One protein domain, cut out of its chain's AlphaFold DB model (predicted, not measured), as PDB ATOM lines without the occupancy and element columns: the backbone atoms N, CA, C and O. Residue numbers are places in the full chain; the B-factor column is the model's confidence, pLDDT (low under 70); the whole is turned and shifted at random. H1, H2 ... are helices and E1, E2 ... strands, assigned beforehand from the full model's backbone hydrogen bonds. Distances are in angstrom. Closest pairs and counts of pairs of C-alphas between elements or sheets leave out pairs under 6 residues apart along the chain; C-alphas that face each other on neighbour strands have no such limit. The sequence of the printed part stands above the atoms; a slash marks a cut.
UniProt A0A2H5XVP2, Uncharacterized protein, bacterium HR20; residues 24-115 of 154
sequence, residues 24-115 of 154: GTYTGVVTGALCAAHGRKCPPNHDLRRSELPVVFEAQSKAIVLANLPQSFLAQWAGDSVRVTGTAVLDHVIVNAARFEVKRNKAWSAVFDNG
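This is residues 24 to 115 of the 154 residues of an uncharacterized protein of bacterium HR20 (UniProt A0A2H5XVP2). The domain is a small closed barrel of five strands, with E1, E2, E3, E5 and E4 following one another round the ring; the seam between E3 and E5 is brief. A sixth strand, E6, is added along the later part of E5 outside the ring, and two short helices, H1 and H2, sit on the outside of the barrel. The printed part has 92 residues with six named strands and two named helices, in the order E1 H1 E2 E3 H2 E4 E5 E6; the class is mostly strand and the sheet is mixed, with E3 and E5 its parallel pair. It is compact, with a radius of gyration of the C-alphas of 11.8 A, and rounded, spanning 32 by 30 by 24 A.

The longest strand is E5, residues 94 to 104, 25.0 A long, which bends by 84 degrees at residue 98. E4, residues 81 to 89, is 22.2 A long and bends by 73 degrees at residue 86. E1, residues 24 to 32, is 21.8 A long and bends by 67 degrees at residue 29; C-alpha 24 is at (27.745, -5.761, 25.679). E2, residues 54 to 58, measures 12.9 A and E3, residues 62 to 66, 13.1 A. E6, residues 107 to 113, is 16.5 A long and ends with C-alpha 113 at (38.022, 4.517, 28.443). H1, residues 33 to 37, measures 6.0 A and H2, residues 71 to 75, 6.2 A.

Round the barrel, E1 and E2 are antiparallel, with N 55 and O 31 2.8 A apart. E2 and E3 form a hairpin, with N 58 and O 62 at 2.8 A. E3 and E5 are parallel, with N 95 and O 65 at 2.9 A. E4 and E5 form a hairpin, with N 101 and O 83 at 2.8 A. E4 and E1 are antiparallel and close the ring, with N 26 and O 84 at 2.8 A. E4, E5 and E6 form a meander, each strand the antiparallel neighbour of the one before; in the hairpin of E5 and E6, N 104 and O 107 are 2.8 A apart. Pairing is staggered: E5 pairs with E3 over residues 94 to 95 and with E6 over residues 99 to 104. H1 lies outside the barrel over E2, at a height over the sheet of 8.5 A; their closest C-alphas, of Ala 33 and Val 55, are 5.8 A apart. H2 also lies outside, at a height of 6.8 A, over none of the strands, but only just: 2 of its 5 C-alphas fall on E2. The closest C-alphas of H2 and E2 are those of Pro 54 and Gln 71, at 5.9 A. H1 and H2 are apart. In H1 and H2 every O i to N i+4 pair is within hydrogen-bond range.

The two C-alphas farthest apart, of Leu 90 and Asn 105, are 33.7 A from each other. The printed part has no cut. The link from H1 to E2, residues 38 to 53, is long; the other links are tight. Mean pLDDT of the printed part is 90.4, and residue 92 is under 70.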
ATOM      1  N   GLY A  24      28.400  -6.046  26.943       89.62
ATOM      2  CA  GLY A  24      27.745  -5.761  25.679       89.62
ATOM      3  C   GLY A  24      28.377  -4.588  24.949       89.62
ATOM      4  O   GLY A  24      29.100  -3.769  25.520       89.62
ATOM      5  N   THR A  25      28.095  -4.519  23.649       93.50
ATOM      6  CA  THR A  25      28.384  -3.348  22.821       93.50
ATOM      7  C   THR A  25      27.078  -2.793  22.274       93.50
ATOM      8  O   THR A  25      26.329  -3.506  21.612       93.50
ATOM      9  N   TYR A  26      26.839  -1.513  22.525       92.69
ATOM     10  CA  TYR A  26      25.628  -0.779  22.175       92.69
ATOM     11  C   TYR A  26      25.995   0.301  21.168       92.69
ATOM     12  O   TYR A  26      26.964   1.029  21.372       92.69
ATOM     13  N   THR A  27      25.259   0.407  20.065       95.44
ATOM     14  CA  THR A  27      25.515   1.431  19.040       95.44
ATOM     15  C   THR A  27      24.250   2.233  18.802       95.44
ATOM     16  O   THR A  27      23.190   1.672  18.533       95.44
ATOM     17  N   GLY A  28      24.363   3.554  18.867       94.62
ATOM     18  CA  GLY A  28      23.206   4.430  18.769       94.62
ATOM     19  C   GLY A  28      23.584   5.880  18.548       94.62
ATOM     20  O   GLY A  28      24.682   6.193  18.088       94.62
ATOM     21  N   VAL A  29      22.653   6.765  18.875       94.31
ATOM     22  CA  VAL A  29      22.835   8.214  18.808       94.31
ATOM     23  C   VAL A  29      22.563   8.814  20.177       94.31
ATOM     24  O   VAL A  29      21.595   8.425  20.830       94.31
ATOM     25  N   VAL A  30      23.382   9.772  20.606       94.38
ATOM     26  CA  VAL A  30      23.087  10.519  21.834       94.38
ATOM     27  C   VAL A  30      21.895  11.438  21.592       94.38
ATOM     28  O   VAL A  30      21.895  12.253  20.670       94.38
ATOM     29  N   THR A  31      20.862  11.313  22.413       94.12
ATOM     30  CA  THR A  31      19.636  12.110  22.326       94.12
ATOM     31  C   THR A  31      19.054  12.316  23.720       94.12
ATOM     32  O   THR A  31      19.492  11.685  24.673       94.12
ATOM     33  N   GLY A  32      18.061  13.186  23.861       93.31
ATOM     34  CA  GLY A  32      17.290  13.304  25.092       93.31
ATOM     35  C   GLY A  32      16.286  12.157  25.261       93.31
ATOM     36  O   GLY A  32      15.742  11.634  24.277       93.31
ATOM     37  N   ALA A  33      16.066  11.745  26.510       91.44
ATOM     38  CA  ALA A  33      15.184  10.645  26.879       91.44
ATOM     39  C   ALA A  33      13.737  10.856  26.417       91.44
ATOM     40  O   ALA A  33      13.080   9.884  26.048       91.44
ATOM     41  N   LEU A  34      13.237  12.100  26.382       90.44
ATOM     42  CA  LEU A  34      11.873  12.369  25.930       90.44
ATOM     43  C   LEU A  34      11.756  12.140  24.423       90.44
ATOM     44  O   LEU A  34      10.817  11.488  23.974       90.44
ATOM     45  N   CYS A  35      12.724  12.610  23.633       89.69
ATOM     46  CA  CYS A  35      12.762  12.315  22.200       89.69
ATOM     47  C   CYS A  35      12.826  10.800  21.950       89.69
ATOM     48  O   CYS A  35      12.060  10.274  21.137       89.69
ATOM     49  N   ALA A  36      13.681  10.091  22.699       90.69
ATOM     50  CA  ALA A  36      13.840   8.644  22.588       90.69
ATOM     51  C   ALA A  36      12.559   7.879  22.958       90.69
ATOM     52  O   ALA A  36      12.197   6.933  22.261       90.69
ATOM     53  N   ALA A  37      11.827   8.322  23.987       88.06
ATOM     54  CA  ALA A  37      10.536   7.749  24.377       88.06
ATOM     55  C   ALA A  37       9.474   7.851  23.265       88.06
ATOM     56  O   ALA A  37       8.560   7.035  23.204       88.06
ATOM     57  N   HIS A  38       9.623   8.812  22.350       89.00
ATOM     58  CA  HIS A  38       8.783   8.954  21.157       89.00
ATOM     59  C   HIS A  38       9.380   8.282  19.908       89.00
ATOM     60  O   HIS A  38       8.882   8.497  18.801       89.00
ATOM     61  N   GLY A  39      10.456   7.503  20.057       85.94
ATOM     62  CA  GLY A  39      11.140   6.821  18.959       85.94
ATOM     63  C   GLY A  39      11.920   7.760  18.035       85.94
ATOM     64  O   GLY A  39      12.095   7.457  16.855       85.94
ATOM     65  N   ARG A  40      12.337   8.935  18.525       86.44
ATOM     66  CA  ARG A  40      12.962   9.993  17.718       86.44
ATOM     67  C   ARG A  40      14.292  10.448  18.310       86.44
ATOM     68  O   ARG A  40      14.531  10.386  19.511       86.44
ATOM     69  N   LYS A  41      15.143  10.998  17.447       86.75
ATOM     70  CA  LYS A  41      16.297  11.806  17.851       86.75
ATOM     71  C   LYS A  41      15.834  13.243  18.113       86.75
ATOM     72  O   LYS A  41      15.014  13.764  17.356       86.75
ATOM     73  N   CYS A  42      16.376  13.894  19.138       88.12
ATOM     74  CA  CYS A  42      16.159  15.319  19.356       88.12
ATOM     75  C   CYS A  42      16.722  16.166  18.200       88.12
ATOM     76  O   CYS A  42      17.700  15.769  17.551       88.12
ATOM     77  N   PRO A  43      16.132  17.343  17.925       85.38
ATOM     78  CA  PRO A  43      16.670  18.259  16.931       85.38
ATOM     79  C   PRO A  43      18.068  18.770  17.339       85.38
ATOM     80  O   PRO A  43      18.366  18.827  18.531       85.38
ATOM     81  N   PRO A  44      18.927  19.175  16.382       76.06
ATOM     82  CA  PRO A  44      20.320  19.549  16.663       76.06
ATOM     83  C   PRO A  44      20.503  20.696  17.667       76.06
ATOM     84  O   PRO A  44      21.501  20.728  18.373       76.06
ATOM     85  N   ASN A  45      19.539  21.618  17.745       80.50
ATOM     86  CA  ASN A  45      19.596  22.782  18.638       80.50
ATOM     87  C   ASN A  45      18.951  22.519  20.009       80.50
ATOM     88  O   ASN A  45      18.739  23.457  20.775       80.50
ATOM     89  N   HIS A  46      18.567  21.274  20.300       83.12
ATOM     90  CA  HIS A  46      17.943  20.924  21.571       83.12
ATOM     91  C   HIS A  46      18.990  20.876  22.681       83.12
ATOM     92  O   HIS A  46      19.942  20.098  22.599       83.12
ATOM     93  N   ASP A  47      18.817  21.689  23.723       84.25
ATOM     94  CA  ASP A  47      19.767  21.733  24.836       84.25
ATOM     95  C   ASP A  47      19.593  20.521  25.759       84.25
ATOM     96  O   ASP A  47      18.812  20.535  26.718       84.25
ATOM     97  N   LEU A  48      20.371  19.475  25.476       86.00
ATOM     98  CA  LEU A  48      20.432  18.263  26.287       86.00
ATOM     99  C   LEU A  48      21.101  18.462  27.654       86.00
ATOM    100  O   LEU A  48      20.917  17.618  28.522       86.00
ATOM    101  N   ARG A  49      21.876  19.535  27.878       82.00
ATOM    102  CA  ARG A  49      22.586  19.733  29.159       82.00
ATOM    103  C   ARG A  49      21.627  20.092  30.290       82.00
ATOM    104  O   ARG A  49      21.925  19.809  31.446       82.00
ATOM    105  N   ARG A  50      20.518  20.763  29.967       75.81
ATOM    106  CA  ARG A  50      19.611  21.368  30.957       75.81
ATOM    107  C   ARG A  50      18.171  20.894  30.869       75.81
ATOM    108  O   ARG A  50      17.447  21.021  31.851       75.81
ATOM    109  N   SER A  51      17.747  20.403  29.708       76.56
ATOM    110  CA  SER A  51      16.317  20.228  29.433       76.56
ATOM    111  C   SER A  51      15.855  18.781  29.539       76.56
ATOM    112  O   SER A  51      14.668  18.538  29.734       76.56
ATOM    113  N   GLU A  52      16.764  17.815  29.401       83.25
ATOM    114  CA  GLU A  52      16.435  16.391  29.363       83.25
ATOM    115  C   GLU A  52      17.559  15.536  29.952       83.25
ATOM    116  O   GLU A  52      18.642  16.030  30.241       83.25
ATOM    117  N   LEU A  53      17.286  14.241  30.117       88.88
ATOM    118  CA  LEU A  53      18.280  13.216  30.417       88.88
ATOM    119  C   LEU A  53      18.895  12.701  29.100       88.88
ATOM    120  O   LEU A  53      18.177  12.048  28.338       88.88
ATOM    121  N   PRO A  54      20.177  12.963  28.799       91.88
ATOM    122  CA  PRO A  54      20.886  12.296  27.715       91.88
ATOM    123  C   PRO A  54      20.876  10.765  27.830       91.88
ATOM    124  O   PRO A  54      21.193  10.181  28.865       91.88
ATOM    125  N   VAL A  55      20.564  10.104  26.723       93.56
ATOM    126  CA  VAL A  55      20.577   8.648  26.559       93.56
ATOM    127  C   VAL A  55      21.242   8.281  25.240       93.56
ATOM    128  O   VAL A  55      21.319   9.100  24.322       93.56
ATOM    129  N   VAL A  56      21.681   7.031  25.112       94.38
ATOM    130  CA  VAL A  56      22.047   6.461  23.810       94.38
ATOM    131  C   VAL A  56      20.823   5.741  23.253       94.38
ATOM    132  O   VAL A  56      20.338   4.781  23.847       94.38
ATOM    133  N   PHE A  57      20.305   6.220  22.124       93.00
ATOM    134  CA  PHE A  57      19.161   5.626  21.438       93.00
ATOM    135  C   PHE A  57      19.633   4.717  20.301       93.00
ATOM    136  O   PHE A  57      20.229   5.174  19.323       93.00
ATOM    137  N   GLU A  58      19.397   3.419  20.459       90.06
ATOM    138  CA  GLU A  58      19.767   2.361  19.523       90.06
ATOM    139  C   GLU A  58      18.747   2.239  18.379       90.06
ATOM    140  O   GLU A  58      17.562   2.537  18.533       90.06
ATOM    141  N   ALA A  59      19.183   1.716  17.228       79.31
ATOM    142  CA  ALA A  59      18.332   1.551  16.041       79.31
ATOM    143  C   ALA A  59      17.086   0.669  16.277       79.31
ATOM    144  O   ALA A  59      16.094   0.796  15.566       79.31
ATOM    145  N   GLN A  60      17.114  -0.201  17.292       77.81
ATOM    146  CA  GLN A  60      16.002  -1.077  17.679       77.81
ATOM    147  C   GLN A  60      14.969  -0.380  18.584       77.81
ATOM    148  O   GLN A  60      14.214  -1.042  19.288       77.81
ATOM    149  N   SER A  61      14.927   0.956  18.578       78.06
ATOM    150  CA  SER A  61      14.042   1.771  19.427       78.06
ATOM    151  C   SER A  61      14.249   1.559  20.927       78.06
ATOM    152  O   SER A  61      13.321   1.687  21.723       78.06
ATOM    153  N   LYS A  62      15.485   1.253  21.318       86.31
ATOM    154  CA  LYS A  62      15.866   1.055  22.711       86.31
ATOM    155  C   LYS A  62      16.723   2.223  23.177       86.31
ATOM    156  O   LYS A  62      17.671   2.602  22.496       86.31
ATOM    157  N   ALA A  63      16.388   2.792  24.330       90.12
ATOM    158  CA  ALA A  63      17.191   3.819  24.978       90.12
ATOM    159  C   ALA A  63      17.968   3.200  26.140       90.12
ATOM    160  O   ALA A  63      17.378   2.505  26.968       90.12
ATOM    161  N   ILE A  64      19.270   3.476  26.207       92.56
ATOM    162  CA  ILE A  64      20.109   3.101  27.344       92.56
ATOM    163  C   ILE A  64      20.621   4.344  28.073       92.56
ATOM    164  O   ILE A  64      21.023   5.336  27.454       92.56
ATOM    165  N   VAL A  65      20.622   4.275  29.399       93.12
ATOM    166  CA  VAL A  65      21.208   5.282  30.289       93.12
ATOM    167  C   VAL A  65      22.598   4.806  30.698       93.12
ATOM    168  O   VAL A  65      22.765   3.648  31.081       93.12
ATOM    169  N   LEU A  66      23.597   5.687  30.651       94.62
ATOM    170  CA  LEU A  66      24.948   5.356  31.112       94.62
ATOM    171  C   LEU A  66      25.112   5.800  32.566       94.62
ATOM    172  O   LEU A  66      25.140   6.993  32.848       94.62
ATOM    173  N   ALA A  67      25.181   4.845  33.494       92.50
ATOM    174  CA  ALA A  67      25.105   5.131  34.932       92.50
ATOM    175  C   ALA A  67      26.368   5.783  35.508       92.50
ATOM    176  O   ALA A  67      26.291   6.503  36.501       92.50
ATOM    177  N   ASN A  68      27.525   5.525  34.906       94.44
ATOM    178  CA  ASN A  68      28.822   5.977  35.403       94.44
ATOM    179  C   ASN A  68      29.394   7.178  34.635       94.44
ATOM    180  O   ASN A  68      30.532   7.562  34.895       94.44
ATOM    181  N   LEU A  69      28.630   7.766  33.707       95.19
ATOM    182  CA  LEU A  69      29.020   8.975  32.984       95.19
ATOM    183  C   LEU A  69      28.087  10.142  33.343       95.19
ATOM    184  O   LEU A  69      26.869   9.960  33.360       95.19
ATOM    185  N   PRO A  70      28.622  11.349  33.610       92.75
ATOM    186  CA  PRO A  70      27.806  12.525  33.866       92.75
ATOM    187  C   PRO A  70      26.897  12.851  32.683       92.75
ATOM    188  O   PRO A  70      27.282  12.725  31.522       92.75
ATOM    189  N   GLN A  71      25.707  13.365  32.974       90.31
ATOM    190  CA  GLN A  71      24.770  13.772  31.926       90.31
ATOM    191  C   GLN A  71      25.346  14.894  31.057       90.31
ATOM    192  O   GLN A  71      25.256  14.840  29.833       90.31
ATOM    193  N   SER A  72      26.034  15.867  31.658       91.50
ATOM    194  CA  SER A  72      26.679  16.932  30.891       91.50
ATOM    195  C   SER A  72      27.818  16.430  29.995       91.50
ATOM    196  O   SER A  72      28.014  16.983  28.915       91.50
ATOM    197  N   PHE A  73      28.506  15.342  30.372       94.50
ATOM    198  CA  PHE A  73      29.487  14.678  29.506       94.50
ATOM    199  C   PHE A  73      28.826  14.096  28.256       94.50
ATOM    200  O   PHE A  73      29.319  14.281  27.147       94.50
ATOM    201  N   LEU A  74      27.685  13.417  28.410       94.31
ATOM    202  CA  LEU A  74      26.946  12.871  27.271       94.31
ATOM    203  C   LEU A  74      26.395  13.978  26.375       94.31
ATOM    204  O   LEU A  74      26.492  13.881  25.155       94.31
ATOM    205  N   ALA A  75      25.864  15.045  26.968       91.88
ATOM    206  CA  ALA A  75      25.283  16.159  26.232       91.88
ATOM    207  C   ALA A  75      26.285  16.880  25.305       91.88
ATOM    208  O   ALA A  75      25.858  17.441  24.298       91.88
ATOM    209  N   GLN A  76      27.597  16.813  25.577       91.19
ATOM    210  CA  GLN A  76      28.647  17.292  24.661       91.19
ATOM    211  C   GLN A  76      28.570  16.625  23.273       91.19
ATOM    212  O   GLN A  76      28.958  17.227  22.275       91.19
ATOM    213  N   TRP A  77      28.053  15.396  23.209       92.12
ATOM    214  CA  TRP A  77      27.981  14.563  22.004       92.12
ATOM    215  C   TRP A  77      26.565  14.484  21.428       92.12
ATOM    216  O   TRP A  77      26.229  13.527  20.730       92.12
ATOM    217  N   ALA A  78      25.706  15.456  21.754       90.62
ATOM    218  CA  ALA A  78      24.315  15.492  21.323       90.62
ATOM    219  C   ALA A  78      24.180  15.272  19.809       90.62
ATOM    220  O   ALA A  78      24.622  16.061  18.978       90.62
ATOM    221  N   GLY A  79      23.514  14.182  19.445       89.44
ATOM    222  CA  GLY A  79      23.236  13.814  18.073       89.44
ATOM    223  C   GLY A  79      24.353  13.105  17.314       89.44
ATOM    224  O   GLY A  79      24.102  12.698  16.172       89.44
ATOM    225  N   ASP A  80      25.507  12.883  17.929       92.31
ATOM    226  CA  ASP A  80      26.562  12.070  17.343       92.31
ATOM    227  C   ASP A  80      26.227  10.577  17.407       92.31
ATOM    228  O   ASP A  80      25.534  10.098  18.310       92.31
ATOM    229  N   SER A  81      26.737   9.822  16.428       95.06
ATOM    230  CA  SER A  81      26.714   8.359  16.488       95.06
ATOM    231  C   SER A  81      27.770   7.873  17.468       95.06
ATOM    232  O   SER A  81      28.941   8.240  17.350       95.06
ATOM    233  N   VAL A  82      27.365   7.011  18.392       96.81
ATOM    234  CA  VAL A  82      28.209   6.528  19.480       96.81
ATOM    235  C   VAL A  82      28.192   5.012  19.575       96.81
ATOM    236  O   VAL A  82      27.242   4.350  19.146       96.81
ATOM    237  N   ARG A  83      29.271   4.473  20.134       97.31
ATOM    238  CA  ARG A  83      29.411   3.071  20.496       97.31
ATOM    239  C   ARG A  83      29.837   2.992  21.950       97.31
ATOM    240  O   ARG A  83      30.809   3.627  22.346       97.31
ATOM    241  N   VAL A  84      29.113   2.206  22.728       96.81
ATOM    242  CA  VAL A  84      29.374   1.994  24.147       96.81
ATOM    243  C   VAL A  84      29.706   0.532  24.346       96.81
ATOM    244  O   VAL A  84      28.898  -0.323  24.001       96.81
ATOM    245  N   THR A  85      30.865   0.240  24.915       97.00
ATOM    246  CA  THR A  85      31.179  -1.094  25.430       97.00
ATOM    247  C   THR A  85      31.120  -1.026  26.943       97.00
ATOM    248  O   THR A  85      31.677  -0.108  27.547       97.00
ATOM    249  N   GLY A  86      30.426  -1.961  27.571       95.12
ATOM    250  CA  GLY A  86      30.253  -1.943  29.013       95.12
ATOM    251  C   GLY A  86      29.330  -3.042  29.490       95.12
ATOM    252  O   GLY A  86      28.909  -3.897  28.715       95.12
ATOM    253  N   THR A  87      28.999  -2.984  30.768       93.69
ATOM    254  CA  THR A  87      28.219  -4.026  31.418       93.69
ATOM    255  C   THR A  87      26.796  -3.531  31.644       93.69
ATOM    256  O   THR A  87      26.581  -2.487  32.270       93.69
ATOM    257  N   ALA A  88      25.815  -4.272  31.130       90.25
ATOM    258  CA  ALA A  88      24.409  -3.981  31.377       90.25
ATOM    259  C   ALA A  88      24.003  -4.325  32.813       90.25
ATOM    260  O   ALA A  88      24.357  -5.369  33.362       90.25
ATOM    261  N   VAL A  89      23.177  -3.454  33.377       84.75
ATOM    262  CA  VAL A  89      22.512  -3.585  34.668       84.75
ATOM    263  C   VAL A  89      21.019  -3.335  34.429       84.75
ATOM    264  O   VAL A  89      20.668  -2.507  33.591       84.75
ATOM    265  N   LEU A  90      20.135  -4.047  35.138       71.12
ATOM    266  CA  LEU A  90      18.669  -3.927  35.012       71.12
ATOM    267  C   LEU A  90      18.160  -4.048  33.559       71.12
ATOM    268  O   LEU A  90      17.958  -3.047  32.869       71.12
ATOM    269  N   ASP A  91      17.971  -5.287  33.093       73.88
ATOM    270  CA  ASP A  91      17.375  -5.633  31.787       73.88
ATOM    271  C   ASP A  91      17.937  -4.839  30.592       73.88
ATOM    272  O   ASP A  91      17.252  -4.552  29.609       73.88
ATOM    273  N   HIS A  92      19.226  -4.495  30.663       69.44
ATOM    274  CA  HIS A  92      19.960  -3.755  29.639       69.44
ATOM    275  C   HIS A  92      19.462  -2.323  29.371       69.44
ATOM    276  O   HIS A  92      19.742  -1.795  28.293       69.44
ATOM    277  N   VAL A  93      18.733  -1.702  30.303       83.88
ATOM    278  CA  VAL A  93      18.326  -0.285  30.218       83.88
ATOM    279  C   VAL A  93      19.417   0.626  30.777       83.88
ATOM    280  O   VAL A  93      19.617   1.737  30.290       83.88
ATOM    281  N   ILE A  94      20.150   0.150  31.782       90.25
ATOM    282  CA  ILE A  94      21.243   0.884  32.411       90.25
ATOM    283  C   ILE A  94      22.558   0.195  32.058       90.25
ATOM    284  O   ILE A  94      22.667  -1.025  32.122       90.25
ATOM    285  N   VAL A  95      23.569   0.963  31.670       93.12
ATOM    286  CA  VAL A  95      24.881   0.424  31.299       93.12
ATOM    287  C   VAL A  95      25.969   1.153  32.075       93.12
ATOM    288  O   VAL A  95      26.019   2.381  32.100       93.12
ATOM    289  N   ASN A  96      26.868   0.388  32.689       94.81
ATOM    290  CA  ASN A  96      28.142   0.908  33.169       94.81
ATOM    291  C   ASN A  96      29.123   0.873  32.000       94.81
ATOM    292  O   ASN A  96      29.573  -0.198  31.591       94.81
ATOM    293  N   ALA A  97      29.420   2.034  31.424       96.69
ATOM    294  CA  ALA A  97      30.329   2.136  30.295       96.69
ATOM    295  C   ALA A  97      31.758   1.809  30.746       96.69
ATOM    296  O   ALA A  97      32.291   2.453  31.646       96.69
ATOM    297  N   ALA A  98      32.396   0.839  30.097       97.56
ATOM    298  CA  ALA A  98      33.844   0.661  30.149       97.56
ATOM    299  C   ALA A  98      34.519   1.536  29.087       97.56
ATOM    300  O   ALA A  98      35.573   2.107  29.330       97.56
ATOM    301  N   ARG A  99      33.891   1.701  27.918       98.25
ATOM    302  CA  ARG A  99      34.397   2.514  26.811       98.25
ATOM    303  C   ARG A  99      33.253   3.233  26.113       98.25
ATOM    304  O   ARG A  99      32.209   2.632  25.864       98.25
ATOM    305  N   PHE A 100      33.463   4.498  25.766       98.12
ATOM    306  CA  PHE A 100      32.525   5.303  24.987       98.12
ATOM    307  C   PHE A 100      33.263   5.927  23.803       98.12
ATOM    308  O   PHE A 100      34.220   6.690  23.970       98.12
ATOM    309  N   GLU A 101      32.824   5.576  22.599       98.06
ATOM    310  CA  GLU A 101      33.408   6.012  21.337       98.06
ATOM    311  C   GLU A 101      32.412   6.860  20.553       98.06
ATOM    312  O   GLU A 101      31.231   6.528  20.460       98.06
ATOM    313  N   VAL A 102      32.911   7.921  19.929       96.81
ATOM    314  CA  VAL A 102      32.138   8.828  19.079       96.81
ATOM    315  C   VAL A 102      32.624   8.682  17.643       96.81
ATOM    316  O   VAL A 102      33.829   8.601  17.384       96.81
ATOM    317  N   LYS A 103      31.697   8.637  16.685       96.12
ATOM    318  CA  LYS A 103      32.027   8.551  15.262       96.12
ATOM    319  C   LYS A 103      32.264   9.944  14.678       96.12
ATOM    320  O   LYS A 103      31.316  10.695  14.480       96.12
ATOM    321  N   ARG A 104      33.506  10.258  14.304       88.44
ATOM    322  CA  ARG A 104      33.891  11.498  13.603       88.44
ATOM    323  C   ARG A 104      34.538  11.166  12.263       88.44
ATOM    324  O   ARG A 104      35.400  10.300  12.199       88.44
ATOM    325  N   ASN A 105      34.154  11.839  11.176       87.69
ATOM    326  CA  ASN A 105      34.777  11.666   9.849       87.69
ATOM    327  C   ASN A 105      34.936  10.196   9.402       87.69
ATOM    328  O   ASN A 105      35.940   9.821   8.807       87.69
ATOM    329  N   LYS A 106      33.929   9.358   9.687       89.62
ATOM    330  CA  LYS A 106      33.910   7.897   9.453       89.62
ATOM    331  C   LYS A 106      34.809   7.056  10.377       89.62
ATOM    332  O   LYS A 106      34.674   5.835  10.343       89.62
ATOM    333  N   ALA A 107      35.636   7.663  11.222       94.50
ATOM    334  CA  ALA A 107      36.439   6.983  12.232       94.50
ATOM    335  C   ALA A 107      35.731   6.966  13.594       94.50
ATOM    336  O   ALA A 107      34.929   7.846  13.901       94.50
ATOM    337  N   TRP A 108      36.021   5.950  14.404       95.69
ATOM    338  CA  TRP A 108      35.575   5.865  15.793       95.69
ATOM    339  C   TRP A 108      36.721   6.291  16.701       95.69
ATOM    340  O   TRP A 108      37.819   5.752  16.583       95.69
ATOM    341  N   SER A 109      36.454   7.237  17.595       96.25
ATOM    342  CA  SER A 109      37.431   7.728  18.567       96.25
ATOM    343  C   SER A 109      36.876   7.559  19.970       96.25
ATOM    344  O   SER A 109      35.750   7.977  20.239       96.25
ATOM    345  N   ALA A 110      37.657   6.963  20.869       97.25
ATOM    346  CA  ALA A 110      37.292   6.912  22.278       97.25
ATOM    347  C   ALA A 110      37.407   8.298  22.910       97.25
ATOM    348  O   ALA A 110      38.409   8.984  22.727       97.25
ATOM    349  N   VAL A 111      36.379   8.668  23.667       97.25
ATOM    350  CA  VAL A 111      36.341   9.887  24.495       97.25
ATOM    351  C   VAL A 111      36.181   9.546  25.980       97.25
ATOM    352  O   VAL A 111      36.348  10.404  26.840       97.25
ATOM    353  N   PHE A 112      35.899   8.276  26.288       98.19
ATOM    354  CA  PHE A 112      36.027   7.700  27.620       98.19
ATOM    355  C   PHE A 112      36.504   6.245  27.528       98.19
ATOM    356  O   PHE A 112      36.040   5.491  26.666       98.19
ATOM    357  N   ASP A 113      37.422   5.852  28.409       98.19
ATOM    358  CA  ASP A 113      38.022   4.517  28.443       98.19
ATOM    359  C   ASP A 113      38.474   4.150  29.865       98.19
ATOM    360  O   ASP A 113      39.386   4.758  30.419       98.19
ATOM    361  N   ASN A 114      37.835   3.138  30.448       95.94
ATOM    362  CA  ASN A 114      38.131   2.544  31.752       95.94
ATOM    363  C   ASN A 114      38.274   3.560  32.897       95.94
ATOM    364  O   ASN A 114      39.190   3.477  33.712       95.94
ATOM    365  N   GLY A 115      37.343   4.514  32.975       96.56
ATOM    366  CA  GLY A 115      37.322   5.535  34.027       96.56
ATOM    367  C   GLY A 115      38.045   6.828  33.660       96.56
ATOM    368  O   GLY A 115      37.908   7.804  34.396       96.56
TER     369      GLY A 115